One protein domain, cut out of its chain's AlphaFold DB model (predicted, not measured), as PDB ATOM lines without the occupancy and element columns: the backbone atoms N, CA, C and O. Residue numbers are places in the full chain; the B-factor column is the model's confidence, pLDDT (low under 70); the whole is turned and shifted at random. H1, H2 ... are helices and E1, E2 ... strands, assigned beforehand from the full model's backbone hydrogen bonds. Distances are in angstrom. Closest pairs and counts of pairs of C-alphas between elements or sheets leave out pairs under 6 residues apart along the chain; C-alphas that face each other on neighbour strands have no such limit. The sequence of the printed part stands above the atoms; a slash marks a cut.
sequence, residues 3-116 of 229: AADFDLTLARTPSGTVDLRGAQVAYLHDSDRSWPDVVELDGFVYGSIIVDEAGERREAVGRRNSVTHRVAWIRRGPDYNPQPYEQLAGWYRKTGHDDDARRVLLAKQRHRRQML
ATOM      1  N   ALA A   3     -13.758  -2.805 -13.435       89.44
ATOM      2  CA  ALA A   3     -13.247  -3.497 -14.613       89.44
ATOM      3  C   ALA A   3     -14.131  -4.698 -14.962       89.44
ATOM      4  O   ALA A   3     -14.670  -5.364 -14.084       89.44
ATOM      5  N   ALA A   4     -14.293  -4.992 -16.249       88.31
ATOM      6  CA  ALA A   4     -14.953  -6.232 -16.651       88.31
ATOM      7  C   ALA A   4     -14.039  -7.427 -16.353       88.31
ATOM      8  O   ALA A   4     -14.445  -8.378 -15.693       88.31
ATOM      9  N   ASP A   5     -12.787  -7.331 -16.775       90.19
ATOM     10  CA  ASP A   5     -11.785  -8.371 -16.625       90.19
ATOM     11  C   ASP A   5     -10.599  -7.801 -15.840       90.19
ATOM     12  O   ASP A   5     -10.092  -6.724 -16.169       90.19
ATOM     13  N   PHE A   6     -10.225  -8.469 -14.752       91.25
ATOM     14  CA  PHE A   6      -9.069  -8.114 -13.945       91.25
ATOM     15  C   PHE A   6      -8.123  -9.304 -13.866       91.25
ATOM     16  O   PHE A   6      -8.373 -10.272 -13.143       91.25
ATOM     17  N   ASP A   7      -7.036  -9.200 -14.624       88.69
ATOM     18  CA  ASP A   7      -6.020 -10.233 -14.719       88.69
ATOM     19  C   ASP A   7      -4.893  -9.991 -13.707       88.69
ATOM     20  O   ASP A   7      -4.082  -9.072 -13.854       88.69
ATOM     21  N   LEU A   8      -4.862 -10.807 -12.649       86.06
ATOM     22  CA  LEU A   8      -3.822 -10.782 -11.623       86.06
ATOM     23  C   LEU A   8      -2.818 -11.931 -11.807       86.06
ATOM     24  O   LEU A   8      -2.152 -12.318 -10.850       86.06
ATOM     25  N   THR A   9      -2.651 -12.522 -12.994       83.62
ATOM     26  CA  THR A   9      -1.690 -13.624 -13.196       83.62
ATOM     27  C   THR A   9      -0.253 -13.117 -13.360       83.62
ATOM     28  O   THR A   9       0.307 -13.052 -14.455       83.62
ATOM     29  N   LEU A  10       0.378 -12.729 -12.253       82.50
ATOM     30  CA  LEU A  10       1.732 -12.180 -12.262       82.50
ATOM     31  C   LEU A  10       2.801 -13.275 -12.392       82.50
ATOM     32  O   LEU A  10       2.712 -14.343 -11.787       82.50
ATOM     33  N   ALA A  11       3.874 -12.983 -13.136       80.44
ATOM     34  CA  ALA A  11       4.988 -13.919 -13.333       80.44
ATOM     35  C   ALA A  11       5.719 -14.274 -12.019       80.44
ATOM     36  O   ALA A  11       6.256 -15.379 -11.865       80.44
ATOM     37  N   ARG A  12       5.738 -13.329 -11.071       83.12
ATOM     38  CA  ARG A  12       6.306 -13.451  -9.723       83.12
ATOM     39  C   ARG A  12       5.351 -12.816  -8.720       83.12
ATOM     40  O   ARG A  12       4.709 -11.821  -9.051       83.12
ATOM     41  N   THR A  13       5.317 -13.361  -7.508       82.75
ATOM     42  CA  THR A  13       4.535 -12.787  -6.411       82.75
ATOM     43  C   THR A  13       4.981 -11.353  -6.139       82.75
ATOM     44  O   THR A  13       6.191 -11.120  -6.029       82.75
ATOM     45  N   PRO A  14       4.051 -10.384  -6.050       84.06
ATOM     46  CA  PRO A  14       4.395  -9.019  -5.680       84.06
ATOM     47  C   PRO A  14       5.127  -8.985  -4.342       84.06
ATOM     48  O   PRO A  14       4.738  -9.668  -3.398       84.06
ATOM     49  N   SER A  15       6.156  -8.148  -4.247       80.94
ATOM     50  CA  SER A  15       6.831  -7.865  -2.976       80.94
ATOM     51  C   SER A  15       6.106  -6.804  -2.139       80.94
ATOM     52  O   SER A  15       6.431  -6.628  -0.971       80.94
ATOM     53  N   GLY A  16       5.166  -6.065  -2.739       83.94
ATOM     54  CA  GLY A  16       4.379  -5.015  -2.087       83.94
ATOM     55  C   GLY A  16       2.928  -5.423  -1.830       83.94
ATOM     56  O   GLY A  16       2.459  -6.449  -2.324       83.94
ATOM     57  N   THR A  17       2.216  -4.590  -1.071       86.38
ATOM     58  CA  THR A  17       0.788  -4.767  -0.773       86.38
ATOM     59  C   THR A  17      -0.058  -4.681  -2.041       86.38
ATOM     60  O   THR A  17       0.120  -3.773  -2.854       86.38
ATOM     61  N   VAL A  18      -1.017  -5.597  -2.182       89.06
ATOM     62  CA  VAL A  18      -2.083  -5.492  -3.187       89.06
ATOM     63  C   VAL A  18      -3.312  -4.879  -2.518       89.06
ATOM     64  O   VAL A  18      -3.920  -5.500  -1.646       89.06
ATOM     65  N   ASP A  19      -3.655  -3.657  -2.923       89.94
ATOM     66  CA  ASP A  19      -4.843  -2.928  -2.472       89.94
ATOM     67  C   ASP A  19      -5.929  -2.987  -3.555       89.94
ATOM     68  O   ASP A  19      -5.787  -2.416  -4.637       89.94
ATOM     69  N   LEU A  20      -7.010  -3.713  -3.264       91.12
ATOM     70  CA  LEU A  20      -8.201  -3.832  -4.107       91.12
ATOM     71  C   LEU A  20      -9.437  -3.258  -3.407       91.12
ATOM     72  O   LEU A  20     -10.570  -3.623  -3.740       91.12
ATOM     73  N   ARG A  21      -9.249  -2.366  -2.429       90.69
ATOM     74  CA  ARG A  21     -10.367  -1.810  -1.670       90.69
ATOM     75  C   ARG A  21     -11.345  -1.068  -2.571       90.69
ATOM     76  O   ARG A  21     -10.967  -0.280  -3.439       90.69
ATOM     77  N   GLY A  22     -12.630  -1.348  -2.382       90.19
ATOM     78  CA  GLY A  22     -13.727  -0.782  -3.168       90.19
ATOM     79  C   GLY A  22     -13.674  -1.103  -4.668       90.19
ATOM     80  O   GLY A  22     -14.403  -0.481  -5.446       90.19
ATOM     81  N   ALA A  23     -12.804  -2.017  -5.114       93.31
ATOM     82  CA  ALA A  23     -12.762  -2.420  -6.510       93.31
ATOM     83  C   ALA A  23     -13.940  -3.348  -6.842       93.31
ATOM     84  O   ALA A  23     -14.380  -4.155  -6.024       93.31
ATOM     85  N   GLN A  24     -14.468  -3.226  -8.057       94.06
ATOM     86  CA  GLN A  24     -15.554  -4.068  -8.548       94.06
ATOM     87  C   GLN A  24     -15.144  -4.655  -9.888       94.06
ATOM     88  O   GLN A  24     -14.852  -3.913 -10.828       94.06
ATOM     89  N   VAL A  25     -15.100  -5.980  -9.967       94.44
ATOM     90  CA  VAL A  25     -14.664  -6.694 -11.168       94.44
ATOM     91  C   VAL A  25     -15.695  -7.736 -11.586       94.44
ATOM     92  O   VAL A  25     -16.321  -8.361 -10.734       94.44
ATOM     93  N   ALA A  26     -15.925  -7.945 -12.883       91.19
ATOM     94  CA  ALA A  26     -16.823  -9.028 -13.300       91.19
ATOM     95  C   ALA A  26     -16.096 -10.381 -13.254       91.19
ATOM     96  O   ALA A  26     -16.618 -11.330 -12.671       91.19
ATOM     97  N   TYR A  27     -14.868 -10.435 -13.766       89.88
ATOM     98  CA  TYR A  27     -14.007 -11.614 -13.762       89.88
ATOM     99  C   TYR A  27     -12.676 -11.292 -13.088       89.88
ATOM    100  O   TYR A  27     -11.988 -10.348 -13.471       89.88
ATOM    101  N   LEU A  28     -12.335 -12.074 -12.068       91.38
ATOM    102  CA  LEU A  28     -11.030 -12.068 -11.419       91.38
ATOM    103  C   LEU A  28     -10.237 -13.261 -11.944       91.38
ATOM    104  O   LEU A  28     -10.619 -14.396 -11.657       91.38
ATOM    105  N   HIS A  29      -9.143 -13.017 -12.664       88.56
ATOM    106  CA  HIS A  29      -8.183 -14.071 -12.992       88.56
ATOM    107  C   HIS A  29      -7.071 -14.076 -11.960       88.56
ATOM    108  O   HIS A  29      -6.465 -13.040 -11.682       88.56
ATOM    109  N   ASP A  30      -6.805 -15.237 -11.380       87.81
ATOM    110  CA  ASP A  30      -5.718 -15.397 -10.433       87.81
ATOM    111  C   ASP A  30      -4.907 -16.674 -10.663       87.81
ATOM    112  O   ASP A  30      -5.228 -17.532 -11.480       87.81
ATOM    113  N   SER A  31      -3.794 -16.766  -9.954       83.56
ATOM    114  CA  SER A  31      -2.882 -17.897  -9.927       83.56
ATOM    115  C   SER A  31      -2.259 -18.002  -8.535       83.56
ATOM    116  O   SER A  31      -2.422 -17.127  -7.675       83.56
ATOM    117  N   ASP A  32      -1.489 -19.060  -8.300       77.06
ATOM    118  CA  ASP A  32      -0.786 -19.257  -7.026       77.06
ATOM    119  C   ASP A  32       0.248 -18.154  -6.731       77.06
ATOM    120  O   ASP A  32       0.639 -17.951  -5.582       77.06
ATOM    121  N   ARG A  33       0.679 -17.408  -7.759       80.88
ATOM    122  CA  ARG A  33       1.650 -16.306  -7.649       80.88
ATOM    123  C   ARG A  33       0.997 -14.926  -7.594       80.88
ATOM    124  O   ARG A  33       1.697 -13.933  -7.463       80.88
ATOM    125  N   SER A  34      -0.326 -14.836  -7.686       81.06
ATOM    126  CA  SER A  34      -1.044 -13.557  -7.746       81.06
ATOM    127  C   SER A  34      -1.039 -12.776  -6.435       81.06
ATOM    128  O   SER A  34      -1.124 -11.550  -6.446       81.06
ATOM    129  N   TRP A  35      -0.964 -13.473  -5.299       85.12
ATOM    130  CA  TRP A  35      -1.316 -12.895  -4.003       85.12
ATOM    131  C   TRP A  35      -0.096 -12.720  -3.094       85.12
ATOM    132  O   TRP A  35       0.500 -13.732  -2.706       85.12
ATOM    133  N   PRO A  36       0.253 -11.475  -2.711       86.94
ATOM    134  CA  PRO A  36       1.352 -11.189  -1.787       86.94
ATOM    135  C   PRO A  36       0.985 -11.507  -0.331       86.94
ATOM    136  O   PRO A  36      -0.118 -11.983  -0.035       86.94
ATOM    137  N   ASP A  37       1.913 -11.226   0.582       84.25
ATOM    138  CA  ASP A  37       1.754 -11.462   2.021       84.25
ATOM    139  C   ASP A  37       0.772 -10.501   2.704       84.25
ATOM    140  O   ASP A  37       0.208 -10.864   3.734       84.25
ATOM    141  N   VAL A  38       0.526  -9.318   2.124       84.94
ATOM    142  CA  VAL A  38      -0.438  -8.325   2.626       84.94
ATOM    143  C   VAL A  38      -1.423  -7.963   1.519       84.94
ATOM    144  O   VAL A  38      -1.023  -7.519   0.441       84.94
ATOM    145  N   VAL A  39      -2.716  -8.154   1.788       88.94
ATOM    146  CA  VAL A  39      -3.787  -7.933   0.808       88.94
ATOM    147  C   VAL A  39      -4.936  -7.160   1.447       88.94
ATOM    148  O   VAL A  39      -5.514  -7.613   2.434       88.94
ATOM    149  N   GLU A  40      -5.311  -6.025   0.862       90.44
ATOM    150  CA  GLU A  40      -6.451  -5.226   1.315       90.44
ATOM    151  C   GLU A  40      -7.643  -5.412   0.370       90.44
ATOM    152  O   GLU A  40      -7.608  -5.016  -0.793       90.44
ATOM    153  N   LEU A  41      -8.705  -6.050   0.871       90.94
ATOM    154  CA  LEU A  41      -9.880  -6.457   0.084       90.94
ATOM    155  C   LEU A  41     -11.182  -5.790   0.552       90.94
ATOM    156  O   LEU A  41     -12.265  -6.241   0.186       90.94
ATOM    157  N   ASP A  42     -11.110  -4.767   1.405       88.75
ATOM    158  CA  ASP A  42     -12.311  -4.128   1.955       88.75
ATOM    159  C   ASP A  42     -13.192  -3.533   0.849       88.75
ATOM    160  O   ASP A  42     -12.757  -2.685   0.077       88.75
ATOM    161  N   GLY A  43     -14.436  -3.998   0.743       87.50
ATOM    162  CA  GLY A  43     -15.359  -3.560  -0.300       87.50
ATOM    163  C   GLY A  43     -15.019  -4.084  -1.699       87.50
ATOM    164  O   GLY A  43     -15.623  -3.625  -2.668       87.50
ATOM    165  N   PHE A  44     -14.087  -5.036  -1.824       92.94
ATOM    166  CA  PHE A  44     -13.804  -5.707  -3.089       92.94
ATOM    167  C   PHE A  44     -14.959  -6.642  -3.469       92.94
ATOM    168  O   PHE A  44     -15.396  -7.480  -2.672       92.94
ATOM    169  N   VAL A  45     -15.457  -6.513  -4.697       92.75
ATOM    170  CA  VAL A  45     -16.560  -7.316  -5.241       92.75
ATOM    171  C   VAL A  45     -16.129  -7.925  -6.569       92.75
ATOM    172  O   VAL A  45     -15.599  -7.234  -7.433       92.75
ATOM    173  N   TYR A  46     -16.396  -9.218  -6.744       92.94
ATOM    174  CA  TYR A  46     -16.115  -9.956  -7.977       92.94
ATOM    175  C   TYR A  46     -17.292 -10.837  -8.410       92.94
ATOM    176  O   TYR A  46     -17.994 -11.404  -7.569       92.94
ATOM    177  N   GLY A  47     -17.521 -10.947  -9.720       89.38
ATOM    178  CA  GLY A  47     -18.588 -11.772 -10.295       89.38
ATOM    179  C   GLY A  47     -18.225 -13.256 -10.375       89.38
ATOM    180  O   GLY A  47     -18.974 -14.092  -9.872       89.38
ATOM    181  N   SER A  48     -17.072 -13.568 -10.966       89.00
ATOM    182  CA  SER A  48     -16.513 -14.919 -11.047       89.00
ATOM    183  C   SER A  48     -14.999 -14.925 -10.830       89.00
ATOM    184  O   SER A  48     -14.333 -13.912 -11.045       89.00
ATOM    185  N   ILE A  49     -14.470 -16.069 -10.387       89.50
ATOM    186  CA  ILE A  49     -13.036 -16.303 -10.203       89.50
ATOM    187  C   ILE A  49     -12.587 -17.370 -11.198       89.50
ATOM    188  O   ILE A  49     -13.057 -18.512 -11.163       89.50
ATOM    189  N   ILE A  50     -11.634 -16.997 -12.039       87.12
ATOM    190  CA  ILE A  50     -10.965 -17.853 -13.011       87.12
ATOM    191  C   ILE A  50      -9.533 -18.053 -12.525       87.12
ATOM    192  O   ILE A  50      -8.896 -17.119 -12.052       87.12
ATOM    193  N   VAL A  51      -9.032 -19.279 -12.600       85.31
ATOM    194  CA  VAL A  51      -7.660 -19.595 -12.205       85.31
ATOM    195  C   VAL A  51      -6.886 -20.028 -13.424       85.31
ATOM    196  O   VAL A  51      -7.354 -20.893 -14.166       85.31
ATOM    197  N   ASP A  52      -5.711 -19.435 -13.595       80.31
ATOM    198  CA  ASP A  52      -4.716 -19.874 -14.560       80.31
ATOM    199  C   ASP A  52      -3.795 -20.896 -13.885       80.31
ATOM    200  O   ASP A  52      -3.036 -20.576 -12.963       80.31
ATOM    201  N   GLU A  53      -3.917 -22.155 -14.301       71.19
ATOM    202  CA  GLU A  53      -3.092 -23.253 -13.812       71.19
ATOM    203  C   GLU A  53      -2.532 -24.015 -15.014       71.19
ATOM    204  O   GLU A  53      -3.277 -24.517 -15.855       71.19
ATOM    205  N   ALA A  54      -1.201 -24.078 -15.111       67.25
ATOM    206  CA  ALA A  54      -0.488 -24.733 -16.212       67.25
ATOM    207  C   ALA A  54      -0.885 -24.242 -17.627       67.25
ATOM    208  O   ALA A  54      -0.766 -24.997 -18.591       67.25
ATOM    209  N   GLY A  55      -1.312 -22.980 -17.764       69.44
ATOM    210  CA  GLY A  55      -1.698 -22.379 -19.045       69.44
ATOM    211  C   GLY A  55      -3.155 -22.622 -19.445       69.44
ATOM    212  O   GLY A  55      -3.554 -22.235 -20.542       69.44
ATOM    213  N   GLU A  56      -3.960 -23.237 -18.575       75.81
ATOM    214  CA  GLU A  56      -5.400 -23.377 -18.768       75.81
ATOM    215  C   GLU A  56      -6.187 -22.500 -17.791       75.81
ATOM    216  O   GLU A  56      -5.980 -22.539 -16.577       75.81
ATOM    217  N   ARG A  57      -7.157 -21.749 -18.329       79.69
ATOM    218  CA  ARG A  57      -8.094 -20.931 -17.554       79.69
ATOM    219  C   ARG A  57      -9.340 -21.737 -17.221       79.69
ATOM    220  O   ARG A  57     -10.112 -22.094 -18.110       79.69
ATOM    221  N   ARG A  58      -9.543 -22.015 -15.935       82.81
ATOM    222  CA  ARG A  58     -10.692 -22.784 -15.433       82.81
ATOM    223  C   ARG A  58     -11.373 -22.046 -14.290       82.81
ATOM    224  O   ARG A  58     -10.732 -21.303 -13.551       82.81
ATOM    225  N   GLU A  59     -12.671 -22.266 -14.115       81.50
ATOM    226  CA  GLU A  59     -13.389 -21.705 -12.970       81.50
ATOM    227  C   GLU A  59     -12.801 -22.250 -11.655       81.50
ATOM    228  O   GLU A  59     -12.404 -23.415 -11.570       81.50
ATOM    229  N   ALA A  60     -12.704 -21.411 -10.621       78.50
ATOM    230  CA  ALA A  60     -11.994 -21.720  -9.373       78.50
ATOM    231  C   ALA A  60     -12.716 -22.724  -8.441       78.50
ATOM    232  O   ALA A  60     -12.630 -22.627  -7.214       78.50
ATOM    233  N   VAL A  61     -13.451 -23.675  -9.006       77.38
ATOM    234  CA  VAL A  61     -14.449 -24.515  -8.343       77.38
ATOM    235  C   VAL A  61     -14.003 -25.989  -8.327       77.38
ATOM    236  O   VAL A  61     -13.236 -26.425  -9.181       77.38
ATOM    237  N   GLY A  62     -14.430 -26.768  -7.323       66.62
ATOM    238  CA  GLY A  62     -14.247 -28.230  -7.294       66.62
ATOM    239  C   GLY A  62     -12.836 -28.753  -6.971       66.62
ATOM    240  O   GLY A  62     -12.627 -29.965  -6.914       66.62
ATOM    241  N   ARG A  63     -11.852 -27.883  -6.712       66.94
ATOM    242  CA  ARG A  63     -10.509 -28.305  -6.274       66.94
ATOM    243  C   ARG A  63     -10.472 -28.588  -4.774       66.94
ATOM    244  O   ARG A  63     -10.915 -27.783  -3.961       66.94
ATOM    245  N   ARG A  64      -9.833 -29.703  -4.398       57.00
ATOM    246  CA  ARG A  64      -9.788 -30.251  -3.025       57.00
ATOM    247  C   ARG A  64      -9.247 -29.276  -1.957       57.00
ATOM    248  O   ARG A  64      -9.502 -29.494  -0.780       57.00
ATOM    249  N   ASN A  65      -8.569 -28.193  -2.358       64.62
ATOM    250  CA  ASN A  65      -8.009 -27.163  -1.474       64.62
ATOM    251  C   ASN A  65      -8.362 -25.712  -1.866       64.62
ATOM    252  O   ASN A  65      -7.804 -24.786  -1.273       64.62
ATOM    253  N   SER A  66      -9.270 -25.483  -2.828       76.50
ATOM    254  CA  SER A  66      -9.563 -24.124  -3.314       76.50
ATOM    255  C   SER A  66     -10.067 -23.225  -2.186       76.50
ATOM    256  O   SER A  66      -9.532 -22.144  -1.971       76.50
ATOM    257  N   VAL A  67     -11.016 -23.698  -1.376       84.25
ATOM    258  CA  VAL A  67     -11.576 -22.926  -0.257       84.25
ATOM    259  C   VAL A  67     -10.509 -22.512   0.746       84.25
ATOM    260  O   VAL A  67     -10.474 -21.357   1.155       84.25
ATOM    261  N   THR A  68      -9.634 -23.432   1.150       85.75
ATOM    262  CA  THR A  68      -8.601 -23.154   2.156       85.75
ATOM    263  C   THR A  68      -7.622 -22.099   1.655       85.75
ATOM    264  O   THR A  68      -7.330 -21.143   2.376       85.75
ATOM    265  N   HIS A  69      -7.179 -22.221   0.402       84.62
ATOM    266  CA  HIS A  69      -6.315 -21.235  -0.242       84.62
ATOM    267  C   HIS A  69      -6.999 -19.858  -0.314       84.62
ATOM    268  O   HIS A  69      -6.445 -18.844   0.114       84.62
ATOM    269  N   ARG A  70      -8.274 -19.848  -0.718       87.88
ATOM    270  CA  ARG A  70      -9.138 -18.659  -0.781       87.88
ATOM    271  C   ARG A  70      -9.662 -18.199   0.584       87.88
ATOM    272  O   ARG A  70     -10.420 -17.250   0.688       87.88
ATOM    273  N   VAL A  71      -9.301 -18.830   1.681       90.00
ATOM    274  CA  VAL A  71      -9.513 -18.252   3.011       90.00
ATOM    275  C   VAL A  71      -8.201 -17.658   3.501       90.00
ATOM    276  O   VAL A  71      -8.217 -16.621   4.159       90.00
ATOM    277  N   ALA A  72      -7.065 -18.254   3.131       87.69
ATOM    278  CA  ALA A  72      -5.744 -17.774   3.508       87.69
ATOM    279  C   ALA A  72      -5.485 -16.341   3.022       87.69
ATOM    280  O   ALA A  72      -5.106 -15.508   3.835       87.69
ATOM    281  N   TRP A  73      -5.768 -16.020   1.756       85.12
ATOM    282  CA  TRP A  73      -5.591 -14.661   1.216       85.12
ATOM    283  C   TRP A  73      -6.440 -13.578   1.926       85.12
ATOM    284  O   TRP A  73      -5.927 -12.503   2.205       85.12
ATOM    285  N   ILE A  74      -7.682 -13.861   2.350       89.06
ATOM    286  CA  ILE A  74      -8.524 -12.926   3.118       89.06
ATOM    287  C   ILE A  74      -7.913 -12.692   4.505       89.06
ATOM    288  O   ILE A  74      -8.029 -11.610   5.071       89.06
ATOM    289  N   ARG A  75      -7.260 -13.711   5.074       87.56
ATOM    290  CA  ARG A  75      -6.599 -13.625   6.385       87.56
ATOM    291  C   ARG A  75      -5.262 -12.885   6.347       87.56
ATOM    292  O   ARG A  75      -4.735 -12.613   7.416       87.56
ATOM    293  N   ARG A  76      -4.732 -12.573   5.159       87.25
ATOM    294  CA  ARG A  76      -3.533 -11.740   4.975       87.25
ATOM    295  C   ARG A  76      -3.818 -10.241   5.105       87.25
ATOM    296  O   ARG A  76      -2.884  -9.448   5.112       87.25
ATOM    297  N   GLY A  77      -5.091  -9.847   5.189       83.38
ATOM    298  CA  GLY A  77      -5.457  -8.462   5.471       83.38
ATOM    299  C   GLY A  77      -5.033  -8.037   6.882       83.38
ATOM    300  O   GLY A  77      -5.061  -8.870   7.792       83.38
ATOM    301  N   PRO A  78      -4.652  -6.760   7.074       78.62
ATOM    302  CA  PRO A  78      -4.197  -6.252   8.370       78.62
ATOM    303  C   PRO A  78      -5.303  -6.292   9.435       78.62
ATOM    304  O   PRO A  78      -5.026  -6.578  10.598       78.62
ATOM    305  N   ASP A  79      -6.558  -6.088   9.020       82.81
ATOM    306  CA  ASP A  79      -7.726  -6.039   9.896       82.81
ATOM    307  C   ASP A  79      -8.749  -7.135   9.578       82.81
ATOM    308  O   ASP A  79      -8.886  -7.610   8.444       82.81
ATOM    309  N   TYR A  80      -9.540  -7.520  10.585       83.81
ATOM    310  CA  TYR A  80     -10.680  -8.403  10.353       83.81
ATOM    311  C   TYR A  80     -11.815  -7.652   9.674       83.81
ATOM    312  O   TYR A  80     -12.472  -6.800  10.271       83.81
ATOM    313  N   ASN A  81     -12.118  -8.082   8.454       85.75
ATOM    314  CA  ASN A  81     -13.280  -7.631   7.716       85.75
ATOM    315  C   ASN A  81     -14.220  -8.814   7.414       85.75
ATOM    316  O   ASN A  81     -13.780  -9.819   6.846       85.75
ATOM    317  N   PRO A  82     -15.512  -8.746   7.789       88.81
ATOM    318  CA  PRO A  82     -16.478  -9.792   7.470       88.81
ATOM    319  C   PRO A  82     -16.865  -9.855   5.983       88.81
ATOM    320  O   PRO A  82     -17.258 -10.935   5.536       88.81
ATOM    321  N   GLN A  83     -16.781  -8.748   5.238       93.50
ATOM    322  CA  GLN A  83     -17.299  -8.637   3.869       93.50
ATOM    323  C   GLN A  83     -16.586  -9.566   2.868       93.50
ATOM    324  O   GLN A  83     -17.299 -10.279   2.158       93.50
ATOM    325  N   PRO A  84     -15.242  -9.696   2.842       93.12
ATOM    326  CA  PRO A  84     -14.577 -10.574   1.875       93.12
ATOM    327  C   PRO A  84     -14.975 -12.052   2.024       93.12
ATOM    328  O   PRO A  84     -15.056 -12.787   1.039       93.12
ATOM    329  N   TYR A  85     -15.294 -12.490   3.249       93.38
ATOM    330  CA  TYR A  85     -15.828 -13.834   3.500       93.38
ATOM    331  C   TYR A  85     -17.243 -14.003   2.946       93.38
ATOM    332  O   TYR A  85     -17.573 -15.059   2.410       93.38
ATOM    333  N   GLU A  86     -18.098 -12.991   3.105       93.69
ATOM    334  CA  GLU A  86     -19.467 -13.028   2.584       93.69
ATOM    335  C   GLU A  86     -19.490 -13.002   1.061       93.69
ATOM    336  O   GLU A  86     -20.241 -13.773   0.466       93.69
ATOM    337  N   GLN A  87     -18.622 -12.197   0.442       95.12
ATOM    338  CA  GLN A  87     -18.447 -12.154  -1.004       95.12
ATOM    339  C   GLN A  87     -18.028 -13.524  -1.550       95.12
ATOM    340  O   GLN A  87     -18.667 -14.046  -2.466       95.12
ATOM    341  N   LEU A  88     -17.022 -14.156  -0.934       93.50
ATOM    342  CA  LEU A  88     -16.554 -15.481  -1.338       93.50
ATOM    343  C   LEU A  88     -17.626 -16.563  -1.141       93.50
ATOM    344  O   LEU A  88     -17.849 -17.390  -2.023       93.50
ATOM    345  N   ALA A  89     -18.331 -16.551  -0.005       93.00
ATOM    346  CA  ALA A  89     -19.434 -17.479   0.244       93.00
ATOM    347  C   ALA A  89     -20.626 -17.242  -0.700       93.00
ATOM    348  O   ALA A  89     -21.354 -18.176  -1.032       93.00
ATOM    349  N   GLY A  90     -20.865 -15.996  -1.112       93.69
ATOM    350  CA  GLY A  90     -21.868 -15.641  -2.114       93.69
ATOM    351  C   GLY A  90     -21.510 -16.189  -3.491       93.69
ATOM    352  O   GLY A  90     -22.368 -16.767  -4.153       93.69
ATOM    353  N   TRP A  91     -20.244 -16.072  -3.889       93.44
ATOM    354  CA  TRP A  91     -19.746 -16.642  -5.137       93.44
ATOM    355  C   TRP A  91     -19.870 -18.176  -5.166       93.44
ATOM    356  O   TRP A  91     -20.482 -18.698  -6.093       93.44
ATOM    357  N   TYR A  92     -19.435 -18.892  -4.118       91.12
ATOM    358  CA  TYR A  92     -19.590 -20.358  -4.043       91.12
ATOM    359  C   TYR A  92     -21.053 -20.822  -4.126       91.12
ATOM    360  O   TYR A  92     -21.342 -21.836  -4.753       91.12
ATOM    361  N   ARG A  93     -21.999 -20.079  -3.534       91.56
ATOM    362  CA  ARG A  93     -23.435 -20.390  -3.669       91.56
ATOM    363  C   ARG A  93     -23.928 -20.219  -5.101       91.56
ATOM    364  O   ARG A  93     -24.671 -21.058  -5.596       91.56
ATOM    365  N   LYS A  94     -23.503 -19.151  -5.785       91.00
ATOM    366  CA  LYS A  94     -23.876 -18.900  -7.188       91.00
ATOM    367  C   LYS A  94     -23.371 -19.993  -8.130       91.00
ATOM    368  O   LYS A  94     -24.054 -20.301  -9.097       91.00
ATOM    369  N   THR A  95     -22.220 -20.592  -7.832       88.69
ATOM    370  CA  THR A  95     -21.643 -21.703  -8.605       88.69
ATOM    371  C   THR A  95     -22.119 -23.086  -8.131       88.69
ATOM    372  O   THR A  95     -21.585 -24.105  -8.565       88.69
ATOM    373  N   GLY A  96     -23.114 -23.158  -7.234       87.75
ATOM    374  CA  GLY A  96     -23.728 -24.409  -6.769       87.75
ATOM    375  C   GLY A  96     -22.936 -25.183  -5.705       87.75
ATOM    376  O   GLY A  96     -23.249 -26.336  -5.425       87.75
ATOM    377  N   HIS A  97     -21.912 -24.576  -5.104       88.12
ATOM    378  CA  HIS A  97     -21.017 -25.199  -4.124       88.12
ATOM    379  C   HIS A  97     -21.356 -24.769  -2.690       88.12
ATOM    380  O   HIS A  97     -20.571 -24.125  -1.986       88.12
ATOM    381  N   ASP A  98     -22.551 -25.143  -2.231       86.88
ATOM    382  CA  ASP A  98     -23.078 -24.740  -0.921       86.88
ATOM    383  C   ASP A  98     -22.224 -25.221   0.266       86.88
ATOM    384  O   ASP A  98     -22.087 -24.514   1.274       86.88
ATOM    385  N   ASP A  99     -21.605 -26.399   0.152       85.75
ATOM    386  CA  ASP A  99     -20.707 -26.936   1.181       85.75
ATOM    387  C   ASP A  99     -19.452 -26.072   1.354       85.75
ATOM    388  O   ASP A  99     -19.011 -25.810   2.480       85.75
ATOM    389  N   ASP A 100     -18.903 -25.564   0.252       88.69
ATOM    390  CA  ASP A 100     -17.740 -24.682   0.266       88.69
ATOM    391  C   ASP A 100     -18.103 -23.291   0.793       88.69
ATOM    392  O   ASP A 100     -17.385 -22.742   1.635       88.69
ATOM    393  N   ALA A 101     -19.283 -22.774   0.440       89.56
ATOM    394  CA  ALA A 101     -19.818 -21.560   1.050       89.56
ATOM    395  C   ALA A 101     -19.957 -21.698   2.578       89.56
ATOM    396  O   ALA A 101     -19.574 -20.797   3.335       89.56
ATOM    397  N   ARG A 102     -20.443 -22.848   3.065       87.12
ATOM    398  CA  ARG A 102     -20.543 -23.135   4.503       87.12
ATOM    399  C   ARG A 102     -19.165 -23.171   5.167       87.12
ATOM    400  O   ARG A 102     -19.005 -22.613   6.255       87.12
ATOM    401  N   ARG A 103     -18.157 -23.769   4.523       88.81
ATOM    402  CA  ARG A 103     -16.766 -23.782   5.017       88.81
ATOM    403  C   ARG A 103     -16.189 -22.370   5.145       88.81
ATOM    404  O   ARG A 103     -15.570 -22.071   6.168       88.81
ATOM    405  N   VAL A 104     -16.447 -21.485   4.180       91.69
ATOM    406  CA  VAL A 104     -16.023 -20.072   4.238       91.69
ATOM    407  C   VAL A 104     -16.672 -19.343   5.417       91.69
ATOM    408  O   VAL A 104     -15.985 -18.678   6.195       91.69
ATOM    409  N   LEU A 105     -17.983 -19.505   5.616       91.81
ATOM    410  CA  LEU A 105     -18.691 -18.870   6.733       91.81
ATOM    411  C   LEU A 105     -18.251 -19.418   8.101       91.81
ATOM    412  O   LEU A 105     -18.173 -18.670   9.080       91.81
ATOM    413  N   LEU A 106     -17.900 -20.704   8.182       89.75
ATOM    414  CA  LEU A 106     -17.277 -21.277   9.377       89.75
ATOM    415  C   LEU A 106     -15.894 -20.669   9.634       89.75
ATOM    416  O   LEU A 106     -15.572 -20.358  10.783       89.75
ATOM    417  N   ALA A 107     -15.088 -20.453   8.591       89.38
ATOM    418  CA  ALA A 107     -13.799 -19.781   8.719       89.38
ATOM    419  C   ALA A 107     -13.950 -18.331   9.210       89.38
ATOM    420  O   ALA A 107     -13.239 -17.937  10.136       89.38
ATOM    421  N   LYS A 108     -14.936 -17.582   8.694       90.12
ATOM    422  CA  LYS A 108     -15.312 -16.242   9.185       90.12
ATOM    423  C   LYS A 108     -15.590 -16.251  10.691       90.12
ATOM    424  O   LYS A 108     -15.030 -15.454  11.440       90.12
ATOM    425  N   GLN A 109     -16.418 -17.190  11.153       87.62
ATOM    426  CA  GLN A 109     -16.747 -17.334  12.577       87.62
ATOM    427  C   GLN A 109     -15.524 -17.699  13.426       87.62
ATOM    428  O   GLN A 109     -15.345 -17.147  14.511       87.62
ATOM    429  N   ARG A 110     -14.651 -18.598  12.946       86.19
ATOM    430  CA  ARG A 110     -13.404 -18.954  13.645       86.19
ATOM    431  C   ARG A 110     -12.464 -17.757  13.769       86.19
ATOM    432  O   ARG A 110     -11.930 -17.540  14.853       86.19
ATOM    433  N   HIS A 111     -12.307 -16.970  12.705       85.00
ATOM    434  CA  HIS A 111     -11.475 -15.768  12.718       85.00
ATOM    435  C   HIS A 111     -12.031 -14.722  13.696       85.00
ATOM    436  O   HIS A 111     -11.313 -14.277  14.589       85.00
ATOM    437  N   ARG A 112     -13.342 -14.447  13.655       83.81
ATOM    438  CA  ARG A 112     -14.003 -13.565  14.632       83.81
ATOM    439  C   ARG A 112     -13.796 -14.036  16.071       83.81
ATOM    440  O   ARG A 112     -13.520 -13.238  16.959       83.81
ATOM    441  N   ARG A 113     -13.904 -15.346  16.318       75.81
ATOM    442  CA  ARG A 113     -13.674 -15.920  17.650       75.81
ATOM    443  C   ARG A 113     -12.237 -15.765  18.117       75.81
ATOM    444  O   ARG A 113     -12.035 -15.751  19.325       75.81
ATOM    445  N   GLN A 114     -11.246 -15.734  17.228       74.12
ATOM    446  CA  GLN A 114      -9.838 -15.505  17.588       74.12
ATOM    447  C   GLN A 114      -9.584 -14.066  18.050       74.12
ATOM    448  O   GLN A 114      -8.687 -13.864  18.857       74.12
ATOM    449  N   MET A 115     -10.419 -13.112  17.628       67.94
ATOM    450  CA  MET A 115     -10.357 -11.719  18.084       67.94
ATOM    451  C   MET A 115     -11.158 -11.433  19.359       67.94
ATOM    452  O   MET A 115     -10.999 -10.378  19.967       67.94
ATOM    453  N   LEU A 116     -12.021 -12.356  19.793       63.53
ATOM    454  CA  LEU A 116     -12.691 -12.236  21.086       63.53
ATOM    455  C   LEU A 116     -11.687 -12.507  22.207       63.53
ATOM    456  O   LEU A 116     -10.991 -13.526  22.185       63.53
TER     457      LEU A 116
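AT A GLANCE: This is residues 3 to 116 of the 229 residues of the protein "Membrane-associated oxidoreductase" of Streptomyces glaucescens (UniProt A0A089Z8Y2). A twisted, curled sheet of four strands makes one part of the domain, and three helices side by side, their centres in a triangle, make the other, with H2 meeting the sheet at E3. H2 and H3 form a helical hairpin, short H1 lies beside H3, and two long loops, residues 8 to 23 and 31 to 44, join E1 to E2 and E2 to E3. The printed part has 114 residues, with four named strands and then three named helices, E1 E2 E3 E4 H1 H2 H3. The mixed sheet has the order E1 E2 E3 E4, with E1, E2 and E3 parallel and E4 antiparallel to E3, and the class is mixed, helices and strands. The whole is compact, with a radius of gyration of the C-alphas of 13.5 A and spans of 41 by 33 by 24 A.

IN THESE COORDINATES: E1, residues 3 to 7, begins with C-alpha 3 at (-13.247, -3.497, -14.613) and is 9.9 A long. E2, residues 24 to 30, is 15.1 A long. E3, residues 45 to 53, is 22.6 A long and bends by 63 degrees at residue 48. E4 is residues 56 to 59, 10.0 A long. H1 is residues 66 to 72, 10.1 A long, and H2 is residues 83 to 94, 16.5 A long. H3, residues 98 to 115, is 26.3 A long and ends with C-alpha 115 at (-10.357, -11.719, 18.084).

HOW THE PARTS SIT: E1 and E2 are parallel at 17 degrees, with N 6 and O 27 within hydrogen-bond range at 2.9 A. E2 and E3 are parallel at 15 degrees, with N 48 and O 26 at 2.8 A. E3 and E4 are an antiparallel hairpin at 144 degrees, with N 51 and O 58 at 2.8 A. Outside the named strands, residues 18 to 19 pair with residues 39 to 40, parallel. H2 is on the sheet but only grazes it, with its residues 83 to 94; the closest C-alphas of H2 and E3 are those of Gln 87 and Val 45, 6.7 A apart. H1 and H3 are not on the sheet. H2 and H3 touch, opposite ways at a shallow tilt of 13 degrees, closest at the C-alphas of Ala 89 and Ala 101, 4.2 A apart. With its residues 100 to 107 alone, H3 touches H1, the same way at a shallow tilt of 15 degrees, closest at the C-alphas of Val 67 and Asp 100, 6.4 A apart. H1 and H2 are close but not clearly touching, with the C-alphas of Val 71 and Tyr 85 7.7 A apart. In H1, H2 and H3 every O i to N i+4 pair is within hydrogen-bond range.

THE WHOLE: The two C-alphas farthest apart, those of Gly 55 and Leu 116, are 42.8 A apart. The printed part has no cut. The links E1 to E2, of 16 residues, and E2 to E3, of 14 residues, are long. The mean pLDDT of the printed part is 85.5, and residues 54 to 55, 62 to 65 and 115 to 116 are under 70.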